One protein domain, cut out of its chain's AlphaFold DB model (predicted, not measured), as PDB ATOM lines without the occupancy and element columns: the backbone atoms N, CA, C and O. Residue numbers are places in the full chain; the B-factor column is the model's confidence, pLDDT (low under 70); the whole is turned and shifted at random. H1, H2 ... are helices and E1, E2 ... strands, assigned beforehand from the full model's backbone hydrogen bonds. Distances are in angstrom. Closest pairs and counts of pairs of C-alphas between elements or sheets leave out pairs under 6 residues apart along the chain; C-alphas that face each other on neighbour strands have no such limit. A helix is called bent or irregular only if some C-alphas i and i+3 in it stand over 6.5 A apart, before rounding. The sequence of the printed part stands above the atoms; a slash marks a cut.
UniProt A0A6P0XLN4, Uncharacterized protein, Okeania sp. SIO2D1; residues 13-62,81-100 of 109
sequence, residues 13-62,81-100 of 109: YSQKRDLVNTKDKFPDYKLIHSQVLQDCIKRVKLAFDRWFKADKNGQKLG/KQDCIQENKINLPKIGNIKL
ATOM      1  N   TYR A  13      49.668 124.512 190.386       91.06
ATOM      2  CA  TYR A  13      50.381 125.342 191.354       91.06
ATOM      3  C   TYR A  13      51.891 125.385 191.102       91.06
ATOM      4  O   TYR A  13      52.494 126.447 191.281       91.06
ATOM      5  N   SER A  14      52.501 124.285 190.647       91.00
ATOM      6  CA  SER A  14      53.930 124.273 190.317       91.00
ATOM      7  C   SER A  14      54.210 125.130 189.083       91.00
ATOM      8  O   SER A  14      55.077 125.999 189.137       91.00
ATOM      9  N   GLN A  15      53.398 125.004 188.028       90.62
ATOM     10  CA  GLN A  15      53.507 125.843 186.827       90.62
ATOM     11  C   GLN A  15      53.263 127.326 187.138       90.62
ATOM     12  O   GLN A  15      53.958 128.204 186.629       90.62
ATOM     13  N   LYS A  16      52.294 127.627 188.010       91.81
ATOM     14  CA  LYS A  16      52.016 129.000 188.449       91.81
ATOM     15  C   LYS A  16      53.208 129.618 189.183       91.81
ATOM     16  O   LYS A  16      53.467 130.805 189.001       91.81
ATOM     17  N   ARG A  17      53.917 128.838 190.007       91.12
ATOM     18  CA  ARG A  17      55.136 129.276 190.705       91.12
ATOM     19  C   ARG A  17      56.287 129.498 189.721       91.12
ATOM     20  O   ARG A  17      56.991 130.497 189.827       91.12
ATOM     21  N   ASP A  18      56.407 128.629 188.722       91.88
ATOM     22  CA  ASP A  18      57.447 128.699 187.690       91.88
ATOM     23  C   ASP A  18      57.289 129.890 186.719       91.88
ATOM     24  O   ASP A  18      58.185 130.190 185.927       91.88
ATOM     25  N   LEU A  19      56.189 130.651 186.811       91.44
ATOM     26  CA  LEU A  19      56.029 131.902 186.061       91.44
ATOM     27  C   LEU A  19      57.144 132.915 186.336       91.44
ATOM     28  O   LEU A  19      57.414 133.739 185.465       91.44
ATOM     29  N   VAL A  20      57.766 132.882 187.517       91.19
ATOM     30  CA  VAL A  20      58.908 133.753 187.836       91.19
ATOM     31  C   VAL A  20      60.067 133.433 186.891       91.19
ATOM     32  O   VAL A  20      60.443 134.277 186.081       91.19
ATOM     33  N   ASN A  21      60.505 132.173 186.877       92.25
ATOM     34  CA  ASN A  21      61.560 131.685 185.988       92.25
ATOM     35  C   ASN A  21      61.199 131.876 184.509       92.25
ATOM     36  O   ASN A  21      62.042 132.228 183.686       92.25
ATOM     37  N   THR A  22      59.928 131.665 184.157       90.94
ATOM     38  CA  THR A  22      59.433 131.851 182.786       90.94
ATOM     39  C   THR A  22      59.596 133.299 182.327       90.94
ATOM     40  O   THR A  22      60.003 133.532 181.194       90.94
ATOM     41  N   LYS A  23      59.321 134.284 183.188       92.62
ATOM     42  CA  LYS A  23      59.497 135.705 182.845       92.62
ATOM     43  C   LYS A  23      60.956 136.104 182.678       92.62
ATOM     44  O   LYS A  23      61.228 137.051 181.947       92.62
ATOM     45  N   ASP A  24      61.872 135.417 183.346       93.31
ATOM     46  CA  ASP A  24      63.303 135.671 183.178       93.31
ATOM     47  C   ASP A  24      63.835 135.053 181.885       93.31
ATOM     48  O   ASP A  24      64.621 135.686 181.187       93.31
ATOM     49  N   LYS A  25      63.326 133.878 181.499       94.50
ATOM     50  CA  LYS A  25      63.630 133.251 180.201       94.50
ATOM     51  C   LYS A  25      62.996 133.984 179.017       94.50
ATOM     52  O   LYS A  25      63.586 134.026 177.943       94.50
ATOM     53  N   PHE A  26      61.802 134.545 179.206       93.38
ATOM     54  CA  PHE A  26      61.039 135.259 178.180       93.38
ATOM     55  C   PHE A  26      60.719 136.683 178.660       93.38
ATOM     56  O   PHE A  26      59.637 136.919 179.211       93.38
ATOM     57  N   PRO A  27      61.637 137.647 178.453       93.56
ATOM     58  CA  PRO A  27      61.499 139.012 178.964       93.56
ATOM     59  C   PRO A  27      60.202 139.704 178.530       93.56
ATOM     60  O   PRO A  27      59.596 140.425 179.324       93.56
ATOM     61  N   ASP A  28      59.711 139.413 177.322       91.19
ATOM     62  CA  ASP A  28      58.453 139.949 176.783       91.19
ATOM     63  C   ASP A  28      57.245 139.652 177.686       91.19
ATOM     64  O   ASP A  28      56.272 140.408 177.728       91.19
ATOM     65  N   TYR A  29      57.295 138.580 178.483       92.50
ATOM     66  CA  TYR A  29      56.202 138.211 179.383       92.50
ATOM     67  C   TYR A  29      56.090 139.172 180.574       92.50
ATOM     68  O   TYR A  29      55.059 139.188 181.252       92.50
ATOM     69  N   LYS A  30      57.100 140.017 180.831       91.19
ATOM     70  CA  LYS A  30      57.039 141.101 181.832       91.19
ATOM     71  C   LYS A  30      56.099 142.236 181.400       91.19
ATOM     72  O   LYS A  30      55.590 142.970 182.259       91.19
ATOM     73  N   LEU A  31      55.825 142.350 180.097       92.25
ATOM     74  CA  LEU A  31      54.836 143.278 179.544       92.25
ATOM     75  C   LEU A  31      53.404 142.776 179.757       92.25
ATOM     76  O   LEU A  31      52.477 143.572 179.839       92.25
ATOM     77  N   ILE A  32      53.208 141.466 179.908       92.00
ATOM     78  CA  ILE A  32      51.886 140.868 180.096       92.00
ATOM     79  C   ILE A  32      51.500 140.922 181.577       92.00
ATOM     80  O   ILE A  32      52.300 140.639 182.476       92.00
ATOM     81  N   HIS A  33      50.241 141.258 181.855       92.06
ATOM     82  CA  HIS A  33      49.735 141.246 183.221       92.06
ATOM     83  C   HIS A  33      49.804 139.839 183.842       92.06
ATOM     84  O   HIS A  33      49.451 138.837 183.216       92.06
ATOM     85  N   SER A  34      50.222 139.757 185.108       90.88
ATOM     86  CA  SER A  34      50.475 138.483 185.796       90.88
ATOM     87  C   SER A  34      49.248 137.574 185.835       90.88
ATOM     88  O   SER A  34      49.373 136.375 185.608       90.88
ATOM     89  N   GLN A  35      48.060 138.129 186.064       92.00
ATOM     90  CA  GLN A  35      46.834 137.336 186.120       92.00
ATOM     91  C   GLN A  35      46.442 136.746 184.760       92.00
ATOM     92  O   GLN A  35      45.878 135.657 184.719       92.00
ATOM     93  N   VAL A  36      46.776 137.423 183.656       93.25
ATOM     94  CA  VAL A  36      46.527 136.898 182.305       93.25
ATOM     95  C   VAL A  36      47.412 135.678 182.051       93.25
ATOM     96  O   VAL A  36      46.930 134.660 181.566       93.25
ATOM     97  N   LEU A  37      48.686 135.736 182.455       93.25
ATOM     98  CA  LEU A  37      49.593 134.585 182.370       93.25
ATOM     99  C   LEU A  37      49.101 133.408 183.226       93.25
ATOM    100  O   LEU A  37      49.138 132.260 182.787       93.25
ATOM    101  N   GLN A  38      48.591 133.685 184.427       93.19
ATOM    102  CA  GLN A  38      48.018 132.659 185.304       93.19
ATOM    103  C   GLN A  38      46.758 132.020 184.701       93.19
ATOM    104  O   GLN A  38      46.594 130.801 184.776       93.19
ATOM    105  N   ASP A  39      45.890 132.813 184.067       93.75
ATOM    106  CA  ASP A  39      44.715 132.301 183.352       93.75
ATOM    107  C   ASP A  39      45.119 131.398 182.177       93.75
ATOM    108  O   ASP A  39      44.526 130.337 181.985       93.75
ATOM    109  N   CYS A  40      46.183 131.741 181.441       92.69
ATOM    110  CA  CYS A  40      46.725 130.880 180.386       92.69
ATOM    111  C   CYS A  40      47.132 129.497 180.922       92.69
ATOM    112  O   CYS A  40      46.738 128.485 180.340       92.69
ATOM    113  N   ILE A  41      47.840 129.433 182.055       93.38
ATOM    114  CA  ILE A  41      48.207 128.157 182.701       93.38
ATOM    115  C   ILE A  41      46.951 127.378 183.100       93.38
ATOM    116  O   ILE A  41      46.835 126.182 182.824       93.38
ATOM    117  N   LYS A  42      45.967 128.058 183.698       93.62
ATOM    118  CA  LYS A  42      44.696 127.437 184.089       93.62
ATOM    119  C   LYS A  42      43.967 126.830 182.888       93.62
ATOM    120  O   LYS A  42      43.464 125.713 182.979       93.62
ATOM    121  N   ARG A  43      43.928 127.530 181.750       92.62
ATOM    122  CA  ARG A  43      43.317 127.033 180.505       92.62
ATOM    123  C   ARG A  43      44.011 125.776 179.992       92.62
ATOM    124  O   ARG A  43      43.318 124.851 179.573       92.62
ATOM    125  N   VAL A  44      45.344 125.724 180.053       91.88
ATOM    126  CA  VAL A  44      46.113 124.526 179.685       91.88
ATOM    127  C   VAL A  44      45.740 123.362 180.600       91.88
ATOM    128  O   VAL A  44      45.316 122.324 180.097       91.88
ATOM    129  N   LYS A  45      45.780 123.552 181.927       92.69
ATOM    130  CA  LYS A  45      45.388 122.516 182.899       92.69
ATOM    131  C   LYS A  45      43.982 121.982 182.627       92.69
ATOM    132  O   LYS A  45      43.803 120.778 182.497       92.69
ATOM    133  N   LEU A  46      42.999 122.868 182.451       91.69
ATOM    134  CA  LEU A  46      41.615 122.480 182.168       91.69
ATOM    135  C   LEU A  46      41.465 121.725 180.844       91.69
ATOM    136  O   LEU A  46      40.647 120.811 180.757       91.69
ATOM    137  N   ALA A  47      42.219 122.099 179.808       91.38
ATOM    138  CA  ALA A  47      42.181 121.402 178.529       91.38
ATOM    139  C   ALA A  47      42.718 119.968 178.656       91.38
ATOM    140  O   ALA A  47      42.090 119.039 178.150       91.38
ATOM    141  N   PHE A  48      43.829 119.776 179.372       90.25
ATOM    142  CA  PHE A  48      44.382 118.447 179.642       90.25
ATOM    143  C   PHE A  48      43.494 117.627 180.583       90.25
ATOM    144  O   PHE A  48      43.239 116.461 180.302       90.25
ATOM    145  N   ASP A  49      42.937 118.229 181.634       89.88
ATOM    146  CA  ASP A  49      42.005 117.548 182.540       89.88
ATOM    147  C   ASP A  49      40.767 117.040 181.802       89.88
ATOM    148  O   ASP A  49      40.301 115.932 182.052       89.88
ATOM    149  N   ARG A  50      40.238 117.834 180.864       89.06
ATOM    150  CA  ARG A  50      39.144 117.407 179.985       89.06
ATOM    151  C   ARG A  50      39.569 116.271 179.067       89.06
ATOM    152  O   ARG A  50      38.781 115.375 178.845       89.06
ATOM    153  N   TRP A  51      40.789 116.297 178.547       88.44
ATOM    154  CA  TRP A  51      41.281 115.237 177.673       88.44
ATOM    155  C   TRP A  51      41.432 113.891 178.387       88.44
ATOM    156  O   TRP A  51      41.099 112.853 177.820       88.44
ATOM    157  N   PHE A  52      41.908 113.906 179.635       86.31
ATOM    158  CA  PHE A  52      42.047 112.691 180.438       86.31
ATOM    159  C   PHE A  52      40.710 112.163 180.966       86.31
ATOM    160  O   PHE A  52      40.577 110.959 181.186       86.31
ATOM    161  N   LYS A  53      39.714 113.034 181.161       85.94
ATOM    162  CA  LYS A  53      38.365 112.628 181.565       85.94
ATOM    163  C   LYS A  53      37.587 112.064 180.373       85.94
ATOM    164  O   LYS A  53      37.550 112.661 179.299       85.94
ATOM    165  N   ALA A  54      36.934 110.926 180.583       78.06
ATOM    166  CA  ALA A  54      35.924 110.434 179.657       78.06
ATOM    167  C   ALA A  54      34.659 111.301 179.762       78.06
ATOM    168  O   ALA A  54      34.317 111.787 180.843       78.06
ATOM    169  N   ASP A  55      33.980 111.507 178.637       79.38
ATOM    170  CA  ASP A  55      32.666 112.142 178.615       79.38
ATOM    171  C   ASP A  55      31.610 111.228 179.266       79.38
ATOM    172  O   ASP A  55      31.864 110.052 179.532       79.38
ATOM    173  N   LYS A  56      30.396 111.738 179.496       77.94
ATOM    174  CA  LYS A  56      29.272 110.982 180.083       77.94
ATOM    175  C   LYS A  56      28.957 109.683 179.333       77.94
ATOM    176  O   LYS A  56      28.488 108.729 179.936       77.94
ATOM    177  N   ASN A  57      29.263 109.646 178.037       82.00
ATOM    178  CA  ASN A  57      29.090 108.483 177.163       82.00
ATOM    179  C   ASN A  57      30.316 107.544 177.145       82.00
ATOM    180  O   ASN A  57      30.421 106.692 176.270       82.00
ATOM    181  N   GLY A  58      31.296 107.744 178.033       78.69
ATOM    182  CA  GLY A  58      32.532 106.955 178.105       78.69
ATOM    183  C   GLY A  58      33.561 107.260 177.008       78.69
ATOM    184  O   GLY A  58      34.643 106.673 176.998       78.69
ATOM    185  N   GLN A  59      33.268 108.185 176.089       79.94
ATOM    186  CA  GLN A  59      34.168 108.532 174.990       79.94
ATOM    187  C   GLN A  59      35.275 109.487 175.449       79.94
ATOM    188  O   GLN A  59      35.033 110.442 176.190       79.94
ATOM    189  N   LYS A  60      36.506 109.246 174.987       74.94
ATOM    190  CA  LYS A  60      37.634 110.151 175.235       74.94
ATOM    191  C   LYS A  60      37.445 111.435 174.433       74.94
ATOM    192  O   LYS A  60      37.209 111.390 173.227       74.94
ATOM    193  N   LEU A  61      37.594 112.577 175.096       80.00
ATOM    194  CA  LEU A  61      37.589 113.874 174.427       80.00
ATOM    195  C   LEU A  61      38.808 114.008 173.499       80.00
ATOM    196  O   LEU A  61      39.836 113.353 173.677       80.00
ATOM    197  N   GLY A  62      38.694 114.859 172.478       84.75
ATOM    198  CA  GLY A  62      39.791 115.111 171.544       84.75
ATOM    199  C   GLY A  62      41.015 115.726 172.233       84.75
ATOM    200  O   GLY A  62      40.883 116.532 173.158       84.75
ATOM    201  N   LYS A  81      39.593 145.783 189.211       80.81
ATOM    202  CA  LYS A  81      39.035 146.798 190.113       80.81
ATOM    203  C   LYS A  81      37.700 147.312 189.571       80.81
ATOM    204  O   LYS A  81      37.551 147.433 188.359       80.81
ATOM    205  N   GLN A  82      36.775 147.657 190.460       72.06
ATOM    206  CA  GLN A  82      35.459 148.198 190.102       72.06
ATOM    207  C   GLN A  82      35.573 149.452 189.221       72.06
ATOM    208  O   GLN A  82      34.937 149.545 188.175       72.06
ATOM    209  N   ASP A  83      36.505 150.340 189.572       76.00
ATOM    210  CA  ASP A  83      36.686 151.659 188.945       76.00
ATOM    211  C   ASP A  83      37.453 151.618 187.613       76.00
ATOM    212  O   ASP A  83      37.929 152.635 187.111       76.00
ATOM    213  N   CYS A  84      37.647 150.430 187.036       80.62
ATOM    214  CA  CYS A  84      38.379 150.289 185.779       80.62
ATOM    215  C   CYS A  84      37.575 150.745 184.553       80.62
ATOM    216  O   CYS A  84      38.176 150.942 183.497       80.62
ATOM    217  N   ILE A  85      36.249 150.880 184.667       84.31
ATOM    218  CA  ILE A  85      35.361 151.294 183.577       84.31
ATOM    219  C   ILE A  85      34.987 152.759 183.784       84.31
ATOM    220  O   ILE A  85      34.429 153.119 184.814       84.31
ATOM    221  N   GLN A  86      35.260 153.590 182.783       81.94
ATOM    222  CA  GLN A  86      34.913 155.009 182.777       81.94
ATOM    223  C   GLN A  86      34.210 155.353 181.466       81.94
ATOM    224  O   GLN A  86      34.857 155.331 180.418       81.94
ATOM    225  N   GLU A  87      32.904 155.638 181.550       76.88
ATOM    226  CA  GLU A  87      31.961 156.189 180.545       76.88
ATOM    227  C   GLU A  87      31.861 155.514 179.160       76.88
ATOM    228  O   GLU A  87      30.776 155.458 178.595       76.88
ATOM    229  N   ASN A  88      32.940 154.969 178.596       85.38
ATOM    230  CA  ASN A  88      32.966 154.038 177.460       85.38
ATOM    231  C   ASN A  88      34.357 153.398 177.245       85.38
ATOM    232  O   ASN A  88      34.688 152.889 176.168       85.38
ATOM    233  N   LYS A  89      35.237 153.510 178.240       88.50
ATOM    234  CA  LYS A  89      36.623 153.050 178.194       88.50
ATOM    235  C   LYS A  89      36.884 152.133 179.372       88.50
ATOM    236  O   LYS A  89      36.285 152.282 180.434       88.50
ATOM    237  N   ILE A  90      37.792 151.192 179.175       90.38
ATOM    238  CA  ILE A  90      38.319 150.345 180.235       90.38
ATOM    239  C   ILE A  90      39.821 150.577 180.360       90.38
ATOM    240  O   ILE A  90      40.541 150.542 179.360       90.38
ATOM    241  N   ASN A  91      40.288 150.815 181.583       89.81
ATOM    242  CA  ASN A  91      41.707 150.868 181.897       89.81
ATOM    243  C   ASN A  91      42.189 149.464 182.273       89.81
ATOM    244  O   ASN A  91      41.842 148.932 183.332       89.81
ATOM    245  N   LEU A  92      42.974 148.846 181.393       89.25
ATOM    246  CA  LEU A  92      43.549 147.528 181.630       89.25
ATOM    247  C   LEU A  92      45.001 147.654 182.105       89.25
ATOM    248  O   LEU A  92      45.809 148.306 181.439       89.25
ATOM    249  N   PRO A  93      45.390 146.969 183.195       88.19
ATOM    250  CA  PRO A  93      46.784 146.919 183.619       88.19
ATOM    251  C   PRO A  93      47.712 146.502 182.470       88.19
ATOM    252  O   PRO A  93      47.414 145.548 181.755       88.19
ATOM    253  N   LYS A  94      48.848 147.193 182.314       89.25
ATOM    254  CA  LYS A  94      49.864 146.998 181.255       89.25
ATOM    255  C   LYS A  94      49.457 147.359 179.819       89.25
ATOM    256  O   LYS A  94      50.349 147.479 178.988       89.25
ATOM    257  N   ILE A  95      48.170 147.548 179.525       89.38
ATOM    258  CA  ILE A  95      47.705 147.942 178.183       89.38
ATOM    259  C   ILE A  95      47.266 149.413 178.162       89.38
ATOM    260  O   ILE A  95      47.541 150.120 177.199       89.38
ATOM    261  N   GLY A  96      46.630 149.887 179.237       88.88
ATOM    262  CA  GLY A  96      46.099 151.242 179.361       88.88
ATOM    263  C   GLY A  96      44.626 151.347 178.963       88.88
ATOM    264  O   GLY A  96      43.868 150.379 179.061       88.88
ATOM    265  N   ASN A  97      44.221 152.544 178.534       90.81
ATOM    266  CA  ASN A  97      42.831 152.871 178.234       90.81
ATOM    267  C   ASN A  97      42.428 152.400 176.835       90.81
ATOM    268  O   ASN A  97      43.019 152.808 175.837       90.81
ATOM    269  N   ILE A  98      41.372 151.592 176.757       91.19
ATOM    270  CA  ILE A  98      40.851 151.039 175.503       91.19
ATOM    271  C   ILE A  98      39.346 151.280 175.439       91.19
ATOM    272  O   ILE A  98      38.666 151.262 176.464       91.19
ATOM    273  N   LYS A  99      38.809 151.483 174.232       91.31
ATOM    274  CA  LYS A  99      37.360 151.541 174.009       91.31
ATOM    275  C   LYS A  99      36.706 150.229 174.454       91.31
ATOM    276  O   LYS A  99      37.115 149.153 174.019       91.31
ATOM    277  N   LEU A 100      35.690 150.326 175.303       89.38
ATOM    278  CA  LEU A 100      34.934 149.183 175.794       89.38
ATOM    279  C   LEU A 100      33.698 148.965 174.915       89.38
ATOM    280  O   LEU A 100      32.990 149.903 174.575       89.38
TER     281      LEU A 100
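AT A GLANCE: This is residues 13 to 62 and 81 to 100 of the 109 residues of an uncharacterized protein of Okeania sp. SIO2D1 (UniProt A0A6P0XLN4). One long helix, H3, makes the longest axis; before it H1 and the short H2 form a hooked arm, with H3 coming back past the first half of H1 at a steep angle. A small two-stranded hairpin, E1 and E2, sits off by itself beyond the first end of H3, and at the other end the loop of residues 54 to 59 sticks out. Seventy residues are printed, with three named helices and two named strands in the order H1, H2, H3, E1, E2; the sheet has the order E1 - E2, antiparallel, and the class is mostly helix. The whole is extended and flat, with a radius of gyration of the C-alphas of 17.3 A and spans of 49 by 34 by 18 A.

HOW THE PARTS SIT: Begin at H1, residues 13 to 25, and look on to H2, residues 27 to 30: they only just touch, with 3 pairs of C-alphas within 8 A, and only at the corner by their tight link. H1 touches H2 with residues 22 to 23 alone, and the closest C-alphas of the two, those of Lys 23 and Tyr 29, are 5.4 A apart. After another tight link comes H3, residues 34 to 52; H2 and H3 are only just apart, their closest C-alphas at 8.1 A. H1 touches H3 with residues 15 to 19 alone, on residues 37 to 41 of H3; the closest C-alphas, those of Lys 16 and Gln 38, are 6.3 A apart. Their lines stand at a steep tilt of 52 degrees, and they run opposite ways. In H3 every O i to N i+4 pair is within hydrogen-bond range, in H1 7 of 9 are, and H2 is too short for such a pair. Past the cut, E1, residues 89 to 92, and E2, residues 96 to 99, form a hairpin of antiparallel strands with 147 degrees between their directions. Look there for N 90 and O 98 at 2.8 A and N 92 and O 96 at 2.9 A, both within hydrogen-bond range. Residues 85 to 86 also pair, antiparallel, with residues 89 to 90 of E1. H1 and H2 are apart from both strands, and H3 is apart from E2.

IN THESE COORDINATES: Find C-alpha 13 at (50.381, 125.342, 191.354); from there H1 runs 19.0 A to C-alpha 25. H1 is irregular, but only just: C-alphas 17 and 20 are 6.52 A apart. H2 follows from Pro 27 to Lys 30. Find C-alpha 34 at (50.475, 138.483, 185.796), where H3 begins its 27.7 A to C-alpha 52 at (42.047, 112.691, 180.438). E1 goes from Lys 89 to Leu 92, 9.5 A, and E2 from Gly 96, 10.3 A, to C-alpha 99 at (37.360, 151.541, 174.009).

THE WHOLE: The two C-alphas farthest apart are those of Gly 58 and Glu 87, 49.3 A. Residues 63 to 80 are not printed, and C-alphas 62 and 81 stand 36.7 A apart across the cut, in the link from H3 to E1. The links printed whole are tight. The mean pLDDT of the printed part of this model is 88.4, and no printed residue is under 70.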